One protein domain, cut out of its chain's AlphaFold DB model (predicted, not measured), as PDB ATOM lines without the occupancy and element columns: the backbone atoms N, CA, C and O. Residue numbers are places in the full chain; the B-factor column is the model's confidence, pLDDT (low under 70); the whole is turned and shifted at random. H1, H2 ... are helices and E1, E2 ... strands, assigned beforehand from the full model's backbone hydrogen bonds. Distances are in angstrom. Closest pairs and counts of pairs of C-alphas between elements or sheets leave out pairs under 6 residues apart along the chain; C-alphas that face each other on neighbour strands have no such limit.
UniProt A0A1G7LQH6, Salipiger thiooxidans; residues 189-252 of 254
ATOM      1  N   PRO A 189      10.185 -23.282  59.443       97.31
ATOM      2  CA  PRO A 189      10.392 -24.687  59.769       97.31
ATOM      3  C   PRO A 189      10.864 -25.508  58.563       97.31
ATOM      4  O   PRO A 189      10.310 -25.403  57.467       97.31
ATOM      5  N   ASP A 190      11.825 -26.402  58.798       98.19
ATOM      6  CA  ASP A 190      12.258 -27.376  57.799       98.19
ATOM      7  C   ASP A 190      11.065 -28.172  57.259       98.19
ATOM      8  O   ASP A 190      10.276 -28.759  58.009       98.19
ATOM      9  N   GLY A 191      10.943 -28.232  55.935       97.81
ATOM     10  CA  GLY A 191       9.798 -28.881  55.320       97.81
ATOM     11  C   GLY A 191       9.625 -28.602  53.837       97.81
ATOM     12  O   GLY A 191      10.420 -27.918  53.190       97.81
ATOM     13  N   LYS A 192       8.551 -29.179  53.293       98.12
ATOM     14  CA  LYS A 192       8.098 -28.952  51.920       98.12
ATOM     15  C   LYS A 192       6.731 -28.289  51.939       98.12
ATOM     16  O   LYS A 192       5.786 -28.842  52.496       98.12
ATOM     17  N   TYR A 193       6.635 -27.153  51.269       96.88
ATOM     18  CA  TYR A 193       5.418 -26.373  51.109       96.88
ATOM     19  C   TYR A 193       5.055 -26.370  49.629       96.88
ATOM     20  O   TYR A 193       5.872 -25.991  48.792       96.88
ATOM     21  N   VAL A 194       3.853 -26.836  49.300       97.50
ATOM     22  CA  VAL A 194       3.386 -26.929  47.914       97.50
ATOM     23  C   VAL A 194       2.212 -25.987  47.738       97.50
ATOM     24  O   VAL A 194       1.227 -26.082  48.470       97.50
ATOM     25  N   VAL A 195       2.314 -25.110  46.749       95.00
ATOM     26  CA  VAL A 195       1.256 -24.188  46.345       95.00
ATOM     27  C   VAL A 195       1.101 -24.225  44.831       95.00
ATOM     28  O   VAL A 195       2.046 -24.520  44.095       95.00
ATOM     29  N   ALA A 196      -0.110 -23.960  44.365       93.94
ATOM     30  CA  ALA A 196      -0.371 -23.654  42.973       93.94
ATOM     31  C   ALA A 196      -1.290 -22.437  42.910       93.94
ATOM     32  O   ALA A 196      -2.229 -22.344  43.703       93.94
ATOM     33  N   ASP A 197      -1.003 -21.549  41.970       91.06
ATOM     34  CA  ASP A 197      -1.854 -20.426  41.605       91.06
ATOM     35  C   ASP A 197      -2.157 -20.474  40.104       91.06
ATOM     36  O   ASP A 197      -1.545 -21.245  39.355       91.06
ATOM     37  N   TYR A 198      -3.139 -19.693  39.676       88.69
ATOM     38  CA  TYR A 198      -3.700 -19.751  38.338       88.69
ATOM     39  C   TYR A 198      -3.842 -18.351  37.751       88.69
ATOM     40  O   TYR A 198      -4.623 -17.535  38.238       88.69
ATOM     41  N   ALA A 199      -3.144 -18.094  36.648       84.50
ATOM     42  CA  ALA A 199      -3.385 -16.912  35.838       84.50
ATOM     43  C   ALA A 199      -4.568 -17.189  34.901       84.50
ATOM     44  O   ALA A 199      -4.539 -18.132  34.110       84.50
ATOM     45  N   ALA A 200      -5.629 -16.384  35.000       78.38
ATOM     46  CA  ALA A 200      -6.744 -16.466  34.059       78.38
ATOM     47  C   ALA A 200      -6.249 -16.202  32.632       78.38
ATOM     48  O   ALA A 200      -5.428 -15.306  32.435       78.38
ATOM     49  N   GLU A 201      -6.779 -16.935  31.657       70.00
ATOM     50  CA  GLU A 201      -6.544 -16.686  30.234       70.00
ATOM     51  C   GLU A 201      -7.700 -15.874  29.646       70.00
ATOM     52  O   GLU A 201      -8.865 -16.145  29.938       70.00
ATOM     53  N   ASP A 202      -7.387 -14.898  28.791       66.94
ATOM     54  CA  ASP A 202      -8.392 -14.106  28.062       66.94
ATOM     55  C   ASP A 202      -8.823 -14.856  26.787       66.94
ATOM     56  O   ASP A 202      -8.724 -14.350  25.668       66.94
ATOM     57  N   SER A 203      -9.255 -16.105  26.953       66.12
ATOM     58  CA  SER A 203      -9.797 -16.949  25.890       66.12
ATOM     59  C   SER A 203     -10.914 -17.822  26.444       66.12
ATOM     60  O   SER A 203     -10.730 -18.513  27.445       66.12
ATOM     61  N   ASP A 204     -12.058 -17.830  25.757       65.75
ATOM     62  CA  ASP A 204     -13.229 -18.637  26.124       65.75
ATOM     63  C   ASP A 204     -12.954 -20.153  26.057       65.75
ATOM     64  O   ASP A 204     -13.697 -20.954  26.625       65.75
ATOM     65  N   GLU A 205     -11.882 -20.552  25.365       69.62
ATOM     66  CA  GLU A 205     -11.505 -21.948  25.125       69.62
ATOM     67  C   GLU A 205     -10.255 -22.381  25.914       69.62
ATOM     68  O   GLU A 205      -9.907 -23.564  25.911       69.62
ATOM     69  N   ALA A 206      -9.561 -21.451  26.583       69.44
ATOM     70  CA  ALA A 206      -8.323 -21.749  27.297       69.44
ATOM     71  C   ALA A 206      -8.571 -22.063  28.779       69.44
ATOM     72  O   ALA A 206      -9.336 -21.395  29.473       69.44
ATOM     73  N   ASN A 207      -7.863 -23.072  29.284       73.62
ATOM     74  CA  ASN A 207      -7.758 -23.281  30.724       73.62
ATOM     75  C   ASN A 207      -6.836 -22.210  31.326       73.62
ATOM     76  O   ASN A 207      -5.881 -21.809  30.659       73.62
ATOM     77  N   PRO A 208      -7.065 -21.777  32.578       85.50
ATOM     78  CA  PRO A 208      -6.136 -20.879  33.249       85.50
ATOM     79  C   PRO A 208      -4.747 -21.522  33.365       85.50
ATOM     80  O   PRO A 208      -4.637 -22.722  33.630       85.50
ATOM     81  N   CYS A 209      -3.698 -20.719  33.203       88.50
ATOM     82  CA  CYS A 209      -2.315 -21.167  33.305       88.50
ATOM     83  C   CYS A 209      -1.946 -21.443  34.760       88.50
ATOM     84  O   CYS A 209      -2.002 -20.544  35.604       88.50
ATOM     85  N   ARG A 210      -1.551 -22.680  35.068       91.00
ATOM     86  CA  ARG A 210      -1.116 -23.060  36.413       91.00
ATOM     87  C   ARG A 210       0.358 -22.745  36.640       91.00
ATOM     88  O   ARG A 210       1.236 -23.305  35.983       91.00
ATOM     89  N   LEU A 211       0.631 -22.011  37.710       91.56
ATOM     90  CA  LEU A 211       1.959 -21.824  38.285       91.56
ATOM     91  C   LEU A 211       2.047 -22.611  39.586       91.56
ATOM     92  O   LEU A 211       1.371 -22.307  40.564       91.56
ATOM     93  N   LYS A 212       2.864 -23.662  39.598       93.88
ATOM     94  CA  LYS A 212       3.049 -24.533  40.759       93.88
ATOM     95  C   LYS A 212       4.424 -24.289  41.355       93.88
ATOM     96  O   LYS A 212       5.416 -24.403  40.647       93.88
ATOM     97  N   LEU A 213       4.481 -24.067  42.663       93.88
ATOM     98  CA  LEU A 213       5.716 -23.903  43.416       93.88
ATOM     99  C   LEU A 213       5.794 -24.939  44.542       93.88
ATOM    100  O   LEU A 213       4.887 -25.073  45.362       93.88
ATOM    101  N   THR A 214       6.914 -25.651  44.599       96.75
ATOM    102  CA  THR A 214       7.338 -26.432  45.760       96.75
ATOM    103  C   THR A 214       8.513 -25.723  46.420       96.75
ATOM    104  O   THR A 214       9.627 -25.741  45.902       96.75
ATOM    105  N   LEU A 215       8.274 -25.112  47.577       95.50
ATOM    106  CA  LEU A 215       9.319 -24.565  48.436       95.50
ATOM    107  C   LEU A 215       9.844 -25.679  49.347       95.50
ATOM    108  O   LEU A 215       9.089 -26.246  50.136       95.50
ATOM    109  N   THR A 216      11.136 -25.991  49.255       97.62
ATOM    110  CA  THR A 216      11.833 -26.860  50.215       97.62
ATOM    111  C   THR A 216      12.726 -25.999  51.098       97.62
ATOM    112  O   THR A 216      13.681 -25.416  50.594       97.62
ATOM    113  N   SER A 217      12.417 -25.927  52.391       97.19
ATOM    114  CA  SER A 217      13.213 -25.213  53.394       97.19
ATOM    115  C   SER A 217      14.030 -26.199  54.224       97.19
ATOM    116  O   SER A 217      13.531 -27.275  54.579       97.19
ATOM    117  N   ARG A 218      15.297 -25.856  54.476       97.44
ATOM    118  CA  ARG A 218      16.219 -26.625  55.315       97.44
ATOM    119  C   ARG A 218      17.239 -25.688  55.957       97.44
ATOM    120  O   ARG A 218      18.127 -25.191  55.263       97.44
ATOM    121  N   GLY A 219      17.162 -25.515  57.270       97.25
ATOM    122  CA  GLY A 219      18.010 -24.588  58.009       97.25
ATOM    123  C   GLY A 219      17.796 -23.158  57.521       97.25
ATOM    124  O   GLY A 219      16.692 -22.637  57.573       97.25
ATOM    125  N   ASP A 220      18.853 -22.532  57.021       97.00
ATOM    126  CA  ASP A 220      18.849 -21.167  56.490       97.00
ATOM    127  C   ASP A 220      18.800 -21.115  54.949       97.00
ATOM    128  O   ASP A 220      19.072 -20.075  54.345       97.00
ATOM    129  N   GLU A 221      18.458 -22.233  54.301       96.00
ATOM    130  CA  GLU A 221      18.372 -22.368  52.847       96.00
ATOM    131  C   GLU A 221      16.945 -22.680  52.376       96.00
ATOM    132  O   GLU A 221      16.171 -23.382  53.034       96.00
ATOM    133  N   ALA A 222      16.625 -22.211  51.167       93.44
ATOM    134  CA  ALA A 222      15.369 -22.487  50.483       93.44
ATOM    135  C   ALA A 222      15.605 -22.834  49.008       93.44
ATOM    136  O   ALA A 222      16.403 -22.193  48.323       93.44
ATOM    137  N   ILE A 223      14.876 -23.831  48.508       94.00
ATOM    138  CA  ILE A 223      14.820 -24.195  47.089       94.00
ATOM    139  C   ILE A 223      13.396 -23.962  46.592       94.00
ATOM    140  O   ILE A 223      12.450 -24.507  47.163       94.00
ATOM    141  N   LEU A 224      13.263 -23.190  45.516       91.94
ATOM    142  CA  LEU A 224      12.008 -22.950  44.809       91.94
ATOM    143  C   LEU A 224      11.965 -23.828  43.554       91.94
ATOM    144  O   LEU A 224      12.710 -23.590  42.606       91.94
ATOM    145  N   ASP A 225      11.121 -24.857  43.557       93.00
ATOM    146  CA  ASP A 225      10.945 -25.778  42.431       93.00
ATOM    147  C   ASP A 225       9.594 -25.543  41.746       93.00
ATOM    148  O   ASP A 225       8.535 -25.771  42.335       93.00
ATOM    149  N   PHE A 226       9.644 -25.117  40.484       91.25
ATOM    150  CA  PHE A 226       8.466 -24.828  39.667       91.25
ATOM    151  C   PHE A 226       7.974 -26.028  38.835       91.25
ATOM    152  O   PHE A 226       7.087 -25.887  37.985       91.25
ATOM    153  N   THR A 227       8.526 -27.226  39.066       93.06
ATOM    154  CA  THR A 227       8.156 -28.451  38.347       93.06
ATOM    155  C   THR A 227       6.666 -28.768  38.503       93.06
ATOM    156  O   THR A 227       6.133 -28.995  39.600       93.06
ATOM    157  N   GLY A 228       5.989 -28.859  37.357       93.25
ATOM    158  CA  GLY A 228       4.546 -29.068  37.253       93.25
ATOM    159  C   GLY A 228       3.739 -27.792  37.002       93.25
ATOM    160  O   GLY A 228       2.512 -27.888  36.936       93.25
ATOM    161  N   SER A 229       4.392 -26.634  36.848       92.25
ATOM    162  CA  SER A 229       3.790 -25.476  36.174       92.25
ATOM    163  C   SER A 229       3.489 -25.807  34.711       92.25
ATOM    164  O   SER A 229       4.110 -26.704  34.132       92.25
ATOM    165  N   ASP A 230       2.508 -25.121  34.141       91.75
ATOM    166  CA  ASP A 230       2.115 -25.308  32.749       91.75
ATOM    167  C   ASP A 230       3.181 -24.731  31.792       91.75
ATOM    168  O   ASP A 230       3.997 -23.895  32.195       91.75
ATOM    169  N   PRO A 231       3.260 -25.232  30.543       90.31
ATOM    170  CA  PRO A 231       4.253 -24.772  29.576       90.31
ATOM    171  C   PRO A 231       3.993 -23.330  29.119       90.31
ATOM    172  O   PRO A 231       2.947 -22.748  29.402       90.31
ATOM    173  N   GLN A 232       4.943 -22.792  28.346       88.94
ATOM    174  CA  GLN A 232       4.799 -21.516  27.647       88.94
ATOM    175  C   GLN A 232       3.446 -21.433  26.925       88.94
ATOM    176  O   GLN A 232       3.033 -22.366  26.228       88.94
ATOM    177  N   LEU A 233       2.780 -20.296  27.085       87.88
ATOM    178  CA  LEU A 233       1.443 -20.052  26.565       87.88
ATOM    179  C   LEU A 233       1.498 -19.517  25.134       87.88
ATOM    180  O   LEU A 233       2.450 -18.837  24.753       87.88
ATOM    181  N   ALA A 234       0.440 -19.748  24.360       88.44
ATOM    182  CA  ALA A 234       0.215 -19.054  23.091       88.44
ATOM    183  C   ALA A 234      -0.405 -17.664  23.344       88.44
ATOM    184  O   ALA A 234      -1.503 -17.370  22.881       88.44
ATOM    185  N   SER A 235       0.281 -16.843  24.140       88.00
ATOM    186  CA  SER A 235      -0.118 -15.494  24.553       88.00
ATOM    187  C   SER A 235       1.127 -14.657  24.883       88.00
ATOM    188  O   SER A 235       2.247 -15.168  24.891       88.00
ATOM    189  N   SER A 236       0.953 -13.377  25.208       87.88
ATOM    190  CA  SER A 236       2.047 -12.506  25.675       87.88
ATOM    191  C   SER A 236       2.378 -12.685  27.163       87.88
ATOM    192  O   SER A 236       3.250 -12.004  27.696       87.88
ATOM    193  N   LEU A 237       1.715 -13.610  27.867       88.00
ATOM    194  CA  LEU A 237       1.962 -13.892  29.287       88.00
ATOM    195  C   LEU A 237       3.151 -14.839  29.482       88.00
ATOM    196  O   LEU A 237       3.070 -15.833  30.198       88.00
ATOM    197  N   ASN A 238       4.267 -14.531  28.830       88.62
ATOM    198  CA  ASN A 238       5.486 -15.321  28.890       88.62
ATOM    199  C   ASN A 238       6.662 -14.421  29.233       88.62
ATOM    200  O   ASN A 238       6.864 -13.380  28.615       88.62
ATOM    201  N   VAL A 239       7.458 -14.847  30.208       88.69
ATOM    202  CA  VAL A 239       8.578 -14.058  30.708       88.69
ATOM    203  C   VAL A 239       9.869 -14.875  30.600       88.69
ATOM    204  O   VAL A 239      10.035 -15.852  31.337       88.69
ATOM    205  N   PRO A 240      10.794 -14.515  29.696       88.75
ATOM    206  CA  PRO A 240      12.006 -15.291  29.473       88.75
ATOM    207  C   PRO A 240      13.014 -15.089  30.610       88.75
ATOM    208  O   PRO A 240      13.515 -13.994  30.841       88.75
ATOM    209  N   SER A 241      13.361 -16.174  31.305       87.00
ATOM    210  CA  SER A 241      14.410 -16.182  32.339       87.00
ATOM    211  C   SER A 241      15.804 -16.525  31.801       87.00
ATOM    212  O   SER A 241      16.778 -16.510  32.554       87.00
ATOM    213  N   GLY A 242      15.906 -16.933  30.531       87.56
ATOM    214  CA  GLY A 242      17.147 -17.466  29.957       87.56
ATOM    215  C   GLY A 242      17.596 -18.802  30.542       87.56
ATOM    216  O   GLY A 242      18.771 -19.150  30.441       87.56
ATOM    217  N   GLY A 243      16.693 -19.524  31.215       86.88
ATOM    218  CA  GLY A 243      17.039 -20.740  31.952       86.88
ATOM    219  C   GLY A 243      17.871 -20.478  33.210       86.88
ATOM    220  O   GLY A 243      18.451 -21.414  33.755       86.88
ATOM    221  N   ASP A 244      17.950 -19.228  33.675       86.81
ATOM    222  CA  ASP A 244      18.673 -18.881  34.892       86.81
ATOM    223  C   ASP A 244      17.899 -19.328  36.143       86.81
ATOM    224  O   ASP A 244      16.827 -18.782  36.428       86.81
ATOM    225  N   PRO A 245      18.434 -20.273  36.939       84.56
ATOM    226  CA  PRO A 245      17.764 -20.746  38.147       84.56
ATOM    227  C   PRO A 245      17.691 -19.686  39.256       84.56
ATOM    228  O   PRO A 245      16.999 -19.896  40.249       84.56
ATOM    229  N   ARG A 246      18.412 -18.566  39.127       83.62
ATOM    230  CA  ARG A 246      18.429 -17.451  40.086       83.62
ATOM    231  C   ARG A 246      17.786 -16.185  39.529       83.62
ATOM    232  O   ARG A 246      17.942 -15.114  40.110       83.62
ATOM    233  N   HIS A 247      17.055 -16.290  38.420       85.31
ATOM    234  CA  HIS A 247      16.410 -15.136  37.822       85.31
ATOM    235  C   HIS A 247      15.359 -14.537  38.760       85.31
ATOM    236  O   HIS A 247      14.340 -15.163  39.057       85.31
ATOM    237  N   THR A 248      15.553 -13.287  39.180       80.75
ATOM    238  CA  THR A 248      14.639 -12.651  40.143       80.75
ATOM    239  C   THR A 248      13.233 -12.408  39.599       80.75
ATOM    240  O   THR A 248      12.327 -12.099  40.368       80.75
ATOM    241  N   ILE A 249      13.025 -12.520  38.285       74.94
ATOM    242  CA  ILE A 249      11.699 -12.334  37.680       74.94
ATOM    243  C   ILE A 249      10.684 -13.364  38.183       74.94
ATOM    244  O   ILE A 249       9.498 -13.075  38.216       74.94
ATOM    245  N   LEU A 250      11.166 -14.526  38.637       67.62
ATOM    246  CA  LEU A 250      10.355 -15.581  39.247       67.62
ATOM    247  C   LEU A 250       9.908 -15.235  40.675       67.62
ATOM    248  O   LEU A 250       9.062 -15.918  41.241       67.62
ATOM    249  N   LEU A 251      10.504 -14.199  41.272       67.31
ATOM    250  CA  LEU A 251      10.193 -13.691  42.609       67.31
ATOM    251  C   LEU A 251       9.299 -12.445  42.555       67.31
ATOM    252  O   LEU A 251       8.994 -11.847  43.586       67.31
ATOM    253  N   VAL A 252       8.902 -12.032  41.352       62.66
ATOM    254  CA  VAL A 252       7.932 -10.962  41.144       62.66
ATOM    255  C   VAL A 252       6.562 -11.597  41.242       62.66
ATOM    256  O   VAL A 252       6.264 -12.518  40.487       62.66
TER     257      VAL A 252
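Overview. This is residues 189 to 252 of the 254 residues of a protein of Salipiger thiooxidans (UniProt A0A1G7LQH6). A long, narrow ribbon of three antiparallel strands makes the long axis: E1 and E2 form a long hairpin, and short E3 folds back beside E2. From E3 a wide loop, residues 226 to 247, runs toward the end where E1 and E2 are linked, then turns back to a short helix, H1, set off from the ribbon. The printed part has 64 residues, in the order E1, E2, E3, H1; the sheet order is E1, E2, E3. The class is mostly strand, with 28 residues, under half, in named elements. The whole is loose, with a radius of gyration of the C-alphas of 13.8 A, and elongated, spanning 45 by 23 by 17 A.

Arrangement. Begin with the inner strand E2, residues 209 to 218. Its antiparallel neighbour E1, residues 191 to 199, is an edge strand at 163 degrees; look for N 195 and O 213, 2.9 A apart, within hydrogen-bond range. C-alphas 196 and 212 face each other at 4.2 A. The other edge strand, E3, residues 221 to 225, is antiparallel to E2 at 157 degrees, with N 216 and O 223 at 2.9 A, within hydrogen-bond range. E1, E2 and E3 form a meander, each strand the antiparallel neighbour of the one before; both pairs are hairpins. H1, residues 248 to 251, is not on the sheet and is apart from E1 and E2. H1 is too short for an O i to N i+4 pair; its one O i to N i+3 pair is within range.

Along the chain. Find C-alpha 191 at (9.798, -28.881, 55.320); from there E1 runs 26.4 A to C-alpha 199. E2 covers 29.3 A from C-alpha 209 at (-2.315, -21.167, 33.305) to C-alpha 218, and E3 13.2 A. H1 ends at C-alpha 251, (10.193, -13.691, 42.609).

Size, cuts and confidence. The C-alphas farthest apart, of Asp 204 and Gly 219, are 45.0 A apart. The printed part has no cut. The link E2 to E3 is tight, E1 to E2 short, and E3 to H1 long, with 22 residues. Look for pLDDT under 70 at residues 202 to 206 and 250 to 252 of this model.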